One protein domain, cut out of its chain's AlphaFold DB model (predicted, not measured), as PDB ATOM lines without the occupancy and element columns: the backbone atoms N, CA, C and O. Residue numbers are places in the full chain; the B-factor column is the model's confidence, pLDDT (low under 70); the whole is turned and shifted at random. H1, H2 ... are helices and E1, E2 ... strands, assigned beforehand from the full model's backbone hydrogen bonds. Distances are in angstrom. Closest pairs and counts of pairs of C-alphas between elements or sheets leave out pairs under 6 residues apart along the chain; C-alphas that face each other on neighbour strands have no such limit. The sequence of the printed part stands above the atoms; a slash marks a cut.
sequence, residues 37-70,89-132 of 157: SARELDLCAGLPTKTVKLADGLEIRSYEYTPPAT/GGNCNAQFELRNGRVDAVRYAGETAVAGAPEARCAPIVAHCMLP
ATOM      1  N   SER A  37     150.918 165.615 142.275       94.88
ATOM      2  CA  SER A  37     150.387 166.811 141.613       94.88
ATOM      3  C   SER A  37     150.408 166.666 140.093       94.88
ATOM      4  O   SER A  37     151.254 165.973 139.533       94.88
ATOM      5  N   ALA A  38     149.530 167.401 139.409       94.06
ATOM      6  CA  ALA A  38     149.504 167.486 137.951       94.06
ATOM      7  C   ALA A  38     150.884 167.817 137.358       94.06
ATOM      8  O   ALA A  38     151.297 167.241 136.359       94.06
ATOM      9  N   ARG A  39     151.624 168.718 138.018       94.00
ATOM     10  CA  ARG A  39     152.973 169.112 137.603       94.00
ATOM     11  C   ARG A  39     153.980 167.975 137.768       94.00
ATOM     12  O   ARG A  39     154.809 167.777 136.893       94.00
ATOM     13  N   GLU A  40     153.948 167.269 138.895       93.25
ATOM     14  CA  GLU A  40     154.838 166.122 139.121       93.25
ATOM     15  C   GLU A  40     154.543 165.002 138.126       93.25
ATOM     16  O   GLU A  40     155.480 164.414 137.593       93.25
ATOM     17  N   LEU A  41     153.261 164.780 137.821       94.50
ATOM     18  CA  LEU A  41     152.828 163.792 136.842       94.50
ATOM     19  C   LEU A  41     153.384 164.128 135.458       94.50
ATOM     20  O   LEU A  41     153.993 163.270 134.828       94.50
ATOM     21  N   ASP A  42     153.258 165.382 135.019       94.12
ATOM     22  CA  ASP A  42     153.789 165.808 133.720       94.12
ATOM     23  C   ASP A  42     155.317 165.702 133.636       94.12
ATOM     24  O   ASP A  42     155.887 165.415 132.583       94.12
ATOM     25  N   LEU A  43     156.008 165.949 134.749       93.12
ATOM     26  CA  LEU A  43     157.466 165.880 134.791       93.12
ATOM     27  C   LEU A  43     157.984 164.441 134.733       93.12
ATOM     28  O   LEU A  43     159.069 164.223 134.198       93.12
ATOM     29  N   CYS A  44     157.243 163.471 135.277       93.31
ATOM     30  CA  CYS A  44     157.674 162.074 135.303       93.31
ATOM     31  C   CYS A  44     157.126 161.243 134.133       93.31
ATOM     32  O   CYS A  44     157.868 160.445 133.569       93.31
ATOM     33  N   ALA A  45     155.862 161.432 133.746       92.69
ATOM     34  CA  ALA A  45     155.210 160.684 132.666       92.69
ATOM     35  C   ALA A  45     155.357 161.363 131.289       92.69
ATOM     36  O   ALA A  45     155.038 160.764 130.263       92.69
ATOM     37  N   GLY A  46     155.842 162.609 131.254       93.56
ATOM     38  CA  GLY A  46     155.860 163.456 130.063       93.56
ATOM     39  C   GLY A  46     154.584 164.290 129.926       93.56
ATOM     40  O   GLY A  46     153.768 164.363 130.840       93.56
ATOM     41  N   LEU A  47     154.390 164.943 128.778       94.81
ATOM     42  CA  LEU A  47     153.159 165.701 128.530       94.81
ATOM     43  C   LEU A  47     152.018 164.767 128.100       94.81
ATOM     44  O   LEU A  47     152.248 163.860 127.294       94.81
ATOM     45  N   PRO A  48     150.787 164.992 128.593       94.75
ATOM     46  CA  PRO A  48     149.646 164.166 128.231       94.75
ATOM     47  C   PRO A  48     149.315 164.314 126.748       94.75
ATOM     48  O   PRO A  48     149.382 165.400 126.169       94.75
ATOM     49  N   THR A  49     148.896 163.211 126.137       94.56
ATOM     50  CA  THR A  49     148.446 163.180 124.742       94.56
ATOM     51  C   THR A  49     147.069 163.825 124.598       94.56
ATOM     52  O   THR A  49     146.770 164.440 123.576       94.56
ATOM     53  N   LYS A  50     146.218 163.679 125.621       94.94
ATOM     54  CA  LYS A  50     144.911 164.335 125.714       94.94
ATOM     55  C   LYS A  50     144.614 164.731 127.155       94.94
ATOM     56  O   LYS A  50     144.922 163.985 128.078       94.94
ATOM     57  N   THR A  51     143.938 165.863 127.314       95.69
ATOM     58  CA  THR A  51     143.437 166.333 128.606       95.69
ATOM     59  C   THR A  51     141.973 166.716 128.463       95.69
ATOM     60  O   THR A  51     141.619 167.482 127.567       95.69
ATOM     61  N   VAL A  52     141.128 166.205 129.354       95.81
ATOM     62  CA  VAL A  52     139.703 166.537 129.429       95.81
ATOM     63  C   VAL A  52     139.426 167.120 130.805       95.81
ATOM     64  O   VAL A  52     139.634 166.456 131.813       95.81
ATOM     65  N   LYS A  53     138.950 168.363 130.859       94.88
ATOM     66  CA  LYS A  53     138.494 168.995 132.103       94.88
ATOM     67  C   LYS A  53     136.992 168.796 132.238       94.88
ATOM     68  O   LYS A  53     136.247 169.128 131.319       94.88
ATOM     69  N   LEU A  54     136.569 168.249 133.367       93.12
ATOM     70  CA  LEU A  54     135.175 168.035 133.730       93.12
ATOM     71  C   LEU A  54     134.764 169.042 134.816       93.12
ATOM     72  O   LEU A  54     135.563 169.864 135.274       93.12
ATOM     73  N   ALA A  55     133.487 169.013 135.197       90.38
ATOM     74  CA  ALA A  55     132.975 169.816 136.302       90.38
ATOM     75  C   ALA A  55     133.660 169.452 137.636       90.38
ATOM     76  O   ALA A  55     134.303 168.408 137.767       90.38
ATOM     77  N   ASP A  56     133.524 170.335 138.627       88.69
ATOM     78  CA  ASP A  56     133.946 170.090 140.015       88.69
ATOM     79  C   ASP A  56     135.452 169.838 140.207       88.69
ATOM     80  O   ASP A  56     135.880 169.141 141.130       88.69
ATOM     81  N   GLY A  57     136.278 170.418 139.330       87.88
ATOM     82  CA  GLY A  57     137.736 170.325 139.424       87.88
ATOM     83  C   GLY A  57     138.295 168.943 139.078       87.88
ATOM     84  O   GLY A  57     139.449 168.665 139.417       87.88
ATOM     85  N   LEU A  58     137.494 168.091 138.428       95.38
ATOM     86  CA  LEU A  58     137.925 166.815 137.870       95.38
ATOM     87  C   LEU A  58     138.603 167.038 136.508       95.38
ATOM     88  O   LEU A  58     138.099 167.760 135.651       95.38
ATOM     89  N   GLU A  59     139.745 166.407 136.288       96.00
ATOM     90  CA  GLU A  59     140.498 166.452 135.039       96.00
ATOM     91  C   GLU A  59     141.013 165.052 134.717       96.00
ATOM     92  O   GLU A  59     141.583 164.394 135.572       96.00
ATOM     93  N   ILE A  60     140.839 164.591 133.485       95.88
ATOM     94  CA  ILE A  60     141.389 163.322 133.013       95.88
ATOM     95  C   ILE A  60     142.548 163.630 132.075       95.88
ATOM     96  O   ILE A  60     142.381 164.362 131.097       95.88
ATOM     97  N   ARG A  61     143.717 163.059 132.358       96.56
ATOM     98  CA  ARG A  61     144.899 163.119 131.494       96.56
ATOM     99  C   ARG A  61     145.217 161.746 130.945       96.56
ATOM    100  O   ARG A  61     145.430 160.808 131.706       96.56
ATOM    101  N   SER A  62     145.276 161.642 129.626       94.81
ATOM    102  CA  SER A  62     145.571 160.400 128.923       94.81
ATOM    103  C   SER A  62     146.976 160.435 128.339       94.81
ATOM    104  O   SER A  62     147.358 161.403 127.677       94.81
ATOM    105  N   TYR A  63     147.703 159.342 128.533       94.75
ATOM    106  CA  TYR A  63     149.040 159.096 128.015       94.75
ATOM    107  C   TYR A  63     149.000 157.840 127.167       94.75
ATOM    108  O   TYR A  63     148.560 156.787 127.626       94.75
ATOM    109  N   GLU A  64     149.451 157.952 125.928       92.50
ATOM    110  CA  GLU A  64     149.486 156.830 125.006       92.50
ATOM    111  C   GLU A  64     150.916 156.347 124.789       92.50
ATOM    112  O   GLU A  64     151.826 157.130 124.522       92.50
ATOM    113  N   TYR A  65     151.102 155.035 124.880       88.44
ATOM    114  CA  TYR A  65     152.344 154.369 124.541       88.44
ATOM    115  C   TYR A  65     152.064 153.258 123.540       88.44
ATOM    116  O   TYR A  65     151.415 152.257 123.850       88.44
ATOM    117  N   THR A  66     152.587 153.437 122.331       85.44
ATOM    118  CA  THR A  66     152.600 152.400 121.305       85.44
ATOM    119  C   THR A  66     154.048 151.956 121.126       85.44
ATOM    120  O   THR A  66     154.844 152.724 120.579       85.44
ATOM    121  N   PRO A  67     154.440 150.767 121.618       74.44
ATOM    122  CA  PRO A  67     155.758 150.229 121.334       74.44
ATOM    123  C   PRO A  67     155.956 150.110 119.819       74.44
ATOM    124  O   PRO A  67     154.995 149.824 119.095       74.44
ATOM    125  N   PRO A  68     157.189 150.311 119.327       68.56
ATOM    126  CA  PRO A  68     157.484 150.118 117.918       68.56
ATOM    127  C   PRO A  68     157.045 148.713 117.509       68.56
ATOM    128  O   PRO A  68     157.284 147.747 118.242       68.56
ATOM    129  N   ALA A  69     156.385 148.612 116.353       62.41
ATOM    130  CA  ALA A  69     156.035 147.327 115.777       62.41
ATOM    131  C   ALA A  69     157.326 146.513 115.655       62.41
ATOM    132  O   ALA A  69     158.229 146.858 114.895       62.41
ATOM    133  N   THR A  70     157.446 145.471 116.470       59.06
ATOM    134  CA  THR A  70     158.493 144.481 116.274       59.06
ATOM    135  C   THR A  70     158.035 143.679 115.074       59.06
ATOM    136  O   THR A  70     157.059 142.938 115.180       59.06
ATOM    137  N   GLY A  89     152.114 143.304 118.496       66.94
ATOM    138  CA  GLY A  89     151.570 144.657 118.568       66.94
ATOM    139  C   GLY A  89     150.779 144.867 119.863       66.94
ATOM    140  O   GLY A  89     150.624 143.953 120.668       66.94
ATOM    141  N   GLY A  90     150.391 146.109 120.110       73.25
ATOM    142  CA  GLY A  90     149.559 146.481 121.246       73.25
ATOM    143  C   GLY A  90     149.830 147.917 121.651       73.25
ATOM    144  O   GLY A  90     150.903 148.446 121.366       73.25
ATOM    145  N   ASN A  91     148.870 148.548 122.312       84.88
ATOM    146  CA  ASN A  91     148.980 149.914 122.806       84.88
ATOM    147  C   ASN A  91     148.633 149.953 124.295       84.88
ATOM    148  O   ASN A  91     147.908 149.102 124.804       84.88
ATOM    149  N   CYS A  92     149.173 150.937 124.995       89.75
ATOM    150  CA  CYS A  92     148.684 151.307 126.307       89.75
ATOM    151  C   CYS A  92     148.139 152.726 126.248       89.75
ATOM    152  O   CYS A  92     148.805 153.630 125.746       89.75
ATOM    153  N   ASN A  93     146.957 152.919 126.818       93.06
ATOM    154  CA  ASN A  93     146.418 154.218 127.159       93.06
ATOM    155  C   ASN A  93     146.269 154.293 128.684       93.06
ATOM    156  O   ASN A  93     145.387 153.660 129.262       93.06
ATOM    157  N   ALA A  94     147.163 155.025 129.344       94.38
ATOM    158  CA  ALA A  94     147.081 155.283 130.775       94.38
ATOM    159  C   ALA A  94     146.299 156.574 131.020       94.38
ATOM    160  O   ALA A  94     146.636 157.628 130.484       94.38
ATOM    161  N   GLN A  95     145.261 156.487 131.838       95.69
ATOM    162  CA  GLN A  95     144.375 157.582 132.190       95.69
ATOM    163  C   GLN A  95     144.565 157.911 133.663       95.69
ATOM    164  O   GLN A  95     144.371 157.059 134.528       95.69
ATOM    165  N   PHE A  96     144.940 159.150 133.937       96.69
ATOM    166  CA  PHE A  96     145.055 159.687 135.279       96.69
ATOM    167  C   PHE A  96     143.853 160.583 135.512       96.69
ATOM    168  O   PHE A  96     143.669 161.579 134.810       96.69
ATOM    169  N   GLU A  97     143.034 160.218 136.485       96.31
ATOM    170  CA  GLU A  97     141.965 161.066 136.983       96.31
ATOM    171  C   GLU A  97     142.562 161.962 138.057       96.31
ATOM    172  O   GLU A  97     143.150 161.484 139.025       96.31
ATOM    173  N   LEU A  98     142.458 163.268 137.870       97.19
ATOM    174  CA  LEU A  98     142.942 164.276 138.786       97.19
ATOM    175  C   LEU A  98     141.755 165.019 139.377       97.19
ATOM    176  O   LEU A  98     140.895 165.507 138.653       97.19
ATOM    177  N   ARG A  99     141.749 165.195 140.693       96.31
ATOM    178  CA  ARG A  99     140.785 166.032 141.400       96.31
ATOM    179  C   ARG A  99     141.534 167.167 142.073       96.31
ATOM    180  O   ARG A  99     142.484 166.938 142.818       96.31
ATOM    181  N   ASN A 100     141.141 168.406 141.787       93.81
ATOM    182  CA  ASN A 100     141.820 169.603 142.298       93.81
ATOM    183  C   ASN A 100     143.331 169.622 141.979       93.81
ATOM    184  O   ASN A 100     144.151 170.053 142.791       93.81
ATOM    185  N   GLY A 101     143.712 169.126 140.796       93.19
ATOM    186  CA  GLY A 101     145.101 169.122 140.327       93.19
ATOM    187  C   GLY A 101     146.006 168.066 140.971       93.19
ATOM    188  O   GLY A 101     147.228 168.187 140.864       93.19
ATOM    189  N   ARG A 102     145.442 167.044 141.624       95.69
ATOM    190  CA  ARG A 102     146.176 165.875 142.136       95.69
ATOM    191  C   ARG A 102     145.555 164.582 141.649       95.69
ATOM    192  O   ARG A 102     144.340 164.525 141.523       95.69
ATOM    193  N   VAL A 103     146.376 163.565 141.419       96.62
ATOM    194  CA  VAL A 103     145.923 162.235 140.994       96.62
ATOM    195  C   VAL A 103     145.021 161.623 142.069       96.62
ATOM    196  O   VAL A 103     145.435 161.460 143.213       96.62
ATOM    197  N   ASP A 104     143.795 161.298 141.683       96.69
ATOM    198  CA  ASP A 104     142.768 160.609 142.469       96.69
ATOM    199  C   ASP A 104     142.741 159.114 142.106       96.69
ATOM    200  O   ASP A 104     142.624 158.260 142.981       96.69
ATOM    201  N   ALA A 105     142.935 158.792 140.821       95.50
ATOM    202  CA  ALA A 105     143.005 157.420 140.327       95.50
ATOM    203  C   ALA A 105     143.863 157.295 139.058       95.50
ATOM    204  O   ALA A 105     144.051 158.256 138.308       95.50
ATOM    205  N   VAL A 106     144.350 156.078 138.803       95.19
ATOM    206  CA  VAL A 106     145.001 155.688 137.545       95.19
ATOM    207  C   VAL A 106     144.261 154.485 136.978       95.19
ATOM    208  O   VAL A 106     143.907 153.571 137.723       95.19
ATOM    209  N   ARG A 107     144.013 154.488 135.667       94.38
ATOM    210  CA  ARG A 107     143.376 153.388 134.937       94.38
ATOM    211  C   ARG A 107     144.079 153.135 133.621       94.38
ATOM    212  O   ARG A 107     144.493 154.070 132.941       94.38
ATOM    213  N   TYR A 108     144.156 151.872 133.233       91.62
ATOM    214  CA  TYR A 108     144.740 151.463 131.966       91.62
ATOM    215  C   TYR A 108     143.663 150.993 130.993       91.62
ATOM    216  O   TYR A 108     142.695 150.335 131.372       91.62
ATOM    217  N   ALA A 109     143.829 151.353 129.727       87.56
ATOM    218  CA  ALA A 109     142.989 150.925 128.622       87.56
ATOM    219  C   ALA A 109     143.853 150.570 127.403       87.56
ATOM    220  O   ALA A 109     145.016 150.967 127.310       87.56
ATOM    221  N   GLY A 110     143.265 149.841 126.456       83.44
ATOM    222  CA  GLY A 110     143.946 149.383 125.245       83.44
ATOM    223  C   GLY A 110     144.405 147.929 125.324       83.44
ATOM    224  O   GLY A 110     143.956 147.157 126.171       83.44
ATOM    225  N   GLU A 111     145.296 147.547 124.413       78.75
ATOM    226  CA  GLU A 111     145.872 146.198 124.349       78.75
ATOM    227  C   GLU A 111     147.108 146.102 125.260       78.75
ATOM    228  O   GLU A 111     148.260 145.998 124.826       78.75
ATOM    229  N   THR A 112     146.847 146.203 126.564       75.25
ATOM    230  CA  THR A 112     147.862 146.368 127.616       75.25
ATOM    231  C   THR A 112     148.613 145.080 127.950       75.25
ATOM    232  O   THR A 112     149.707 145.121 128.525       75.25
ATOM    233  N   ALA A 113     148.031 143.935 127.587       67.56
ATOM    234  CA  ALA A 113     148.522 142.620 127.951       67.56
ATOM    235  C   ALA A 113     149.692 142.162 127.070       67.56
ATOM    236  O   ALA A 113     149.726 142.338 125.852       67.56
ATOM    237  N   VAL A 114     150.645 141.499 127.713       64.69
ATOM    238  CA  VAL A 114     151.659 140.641 127.095       64.69
ATOM    239  C   VAL A 114     151.441 139.233 127.656       64.69
ATOM    240  O   VAL A 114     150.858 139.094 128.729       64.69
ATOM    241  N   ALA A 115     151.836 138.171 126.946       69.75
ATOM    242  CA  ALA A 115     151.599 136.787 127.378       69.75
ATOM    243  C   ALA A 115     151.994 136.562 128.858       69.75
ATOM    244  O   ALA A 115     153.171 136.620 129.208       69.75
ATOM    245  N   GLY A 116     150.997 136.330 129.725       64.38
ATOM    246  CA  GLY A 116     151.179 136.144 131.174       64.38
ATOM    247  C   GLY A 116     151.320 137.422 132.021       64.38
ATOM    248  O   GLY A 116     151.607 137.317 133.210       64.38
ATOM    249  N   ALA A 117     151.130 138.612 131.446       71.56
ATOM    250  CA  ALA A 117     151.396 139.905 132.080       71.56
ATOM    251  C   ALA A 117     150.402 140.997 131.585       71.56
ATOM    252  O   ALA A 117     150.683 141.678 130.595       71.56
ATOM    253  N   PRO A 118     149.229 141.163 132.235       72.44
ATOM    254  CA  PRO A 118     148.092 141.950 131.724       72.44
ATOM    255  C   PRO A 118     148.343 143.448 131.515       72.44
ATOM    256  O   PRO A 118     147.658 144.069 130.706       72.44
ATOM    257  N   GLU A 119     149.311 144.028 132.227       78.50
ATOM    258  CA  GLU A 119     149.562 145.480 132.219       78.50
ATOM    259  C   GLU A 119     151.009 145.840 131.880       78.50
ATOM    260  O   GLU A 119     151.424 146.996 131.972       78.50
ATOM    261  N   ALA A 120     151.804 144.853 131.459       76.56
ATOM    262  CA  ALA A 120     153.229 145.040 131.200       76.56
ATOM    263  C   ALA A 120     153.518 146.162 130.194       76.56
ATOM    264  O   ALA A 120     154.542 146.833 130.295       76.56
ATOM    265  N   ARG A 121     152.606 146.398 129.243       83.81
ATOM    266  CA  ARG A 121     152.780 147.404 128.190       83.81
ATOM    267  C   ARG A 121     152.582 148.845 128.684       83.81
ATOM    268  O   ARG A 121     153.030 149.770 128.016       83.81
ATOM    269  N   CYS A 122     151.964 149.035 129.852       89.38
ATOM    270  CA  CYS A 122     151.755 150.347 130.472       89.38
ATOM    271  C   CYS A 122     152.888 150.782 131.403       89.38
ATOM    272  O   CYS A 122     153.009 151.968 131.714       89.38
ATOM    273  N   ALA A 123     153.752 149.847 131.807       89.56
ATOM    274  CA  ALA A 123     154.873 150.114 132.701       89.56
ATOM    275  C   ALA A 123     155.764 151.296 132.262       89.56
ATOM    276  O   ALA A 123     156.118 152.093 133.129       89.56
ATOM    277  N   PRO A 124     156.091 151.495 130.964       89.00
ATOM    278  CA  PRO A 124     156.954 152.600 130.543       89.00
ATOM    279  C   PRO A 124     156.396 153.990 130.866       89.00
ATOM    280  O   PRO A 124     157.173 154.886 131.177       89.00
ATOM    281  N   ILE A 125     155.067 154.167 130.842       91.44
ATOM    282  CA  ILE A 125     154.422 155.458 131.142       91.44
ATOM    283  C   ILE A 125     154.632 155.833 132.613       91.44
ATOM    284  O   ILE A 125     154.886 156.988 132.941       91.44
ATOM    285  N   VAL A 126     154.540 154.849 133.510       93.06
ATOM    286  CA  VAL A 126     154.616 155.064 134.963       93.06
ATOM    287  C   VAL A 126     156.009 154.852 135.541       93.06
ATOM    288  O   VAL A 126     156.235 155.151 136.714       93.06
ATOM    289  N   ALA A 127     156.954 154.352 134.743       91.38
ATOM    290  CA  ALA A 127     158.247 153.895 135.233       91.38
ATOM    291  C   ALA A 127     159.004 154.987 135.988       91.38
ATOM    292  O   ALA A 127     159.426 154.774 137.122       91.38
ATOM    293  N   HIS A 128     159.113 156.172 135.390       91.12
ATOM    294  CA  HIS A 128     159.819 157.306 135.984       91.12
ATOM    295  C   HIS A 128     159.074 157.938 137.162       91.12
ATOM    296  O   HIS A 128     159.716 158.494 138.047       91.12
ATOM    297  N   CYS A 129     157.748 157.802 137.222       91.88
ATOM    298  CA  CYS A 129     156.947 158.275 138.353       91.88
ATOM    299  C   CYS A 129     157.116 157.400 139.603       91.88
ATOM    300  O   CYS A 129     156.845 157.846 140.712       91.88
ATOM    301  N   MET A 130     157.571 156.159 139.424       89.88
ATOM    302  CA  MET A 130     157.846 155.220 140.509       89.88
ATOM    303  C   MET A 130     159.268 155.261 141.045       89.88
ATOM    304  O   MET A 130     159.573 154.576 142.025       89.88
ATOM    305  N   LEU A 131     160.171 155.984 140.382       83.94
ATOM    306  CA  LEU A 131     161.537 156.068 140.864       83.94
ATOM    307  C   LEU A 131     161.547 156.840 142.189       83.94
ATOM    308  O   LEU A 131     160.924 157.900 142.285       83.94
ATOM    309  N   PRO A 132     162.272 156.351 143.210       66.19
ATOM    310  CA  PRO A 132     162.511 157.156 144.392       66.19
ATOM    311  C   PRO A 132     163.196 158.464 143.968       66.19
ATOM    312  O   PRO A 132     164.036 158.444 143.057       66.19
TER     313      PRO A 132
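This is residues 37 to 70 and 89 to 132 of the 157 residues of an uncharacterized protein of Acidisphaera rubrifaciens HS-AP3 (UniProt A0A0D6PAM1). A twisted antiparallel sheet, E1 E2 E3 E4, has two short helices, H1 and H2, over one face: two layers. The 78 printed residues run H1 E1 E2 E3 E4 H2, class mixed. The whole is compact, radius of gyration of the C-alphas 12.9 A, spanning 40 by 28 by 20 A.

Find C-alpha 58 at (137.925, 166.815, 137.870); E2 runs 23.2 A to residue 65. E1 is residues 50 to 53, E3 92 to 99, E4 102 to 109, H1 38 to 45. H2, residues 120 to 126, ends at C-alpha 126 (154.616, 155.064, 134.963).

Between E2 and E3, find N 61 and O 96 within hydrogen-bond range, 2.9 A. H1 and H2 only just touch, with 3 pairs of C-alphas within 8 A, the closest Ala 45 and Ile 125, 5.5 A. H1 has every O i to N i+4 pair within range; H2 has 0 of 3, but 3 of 4 O i to N i+3.

Residues 71 to 88 are not printed; C-alphas 70 and 89 are 7.3 A apart. Residues 68 to 70, 89, 113 to 116 and 132 have pLDDT under 70.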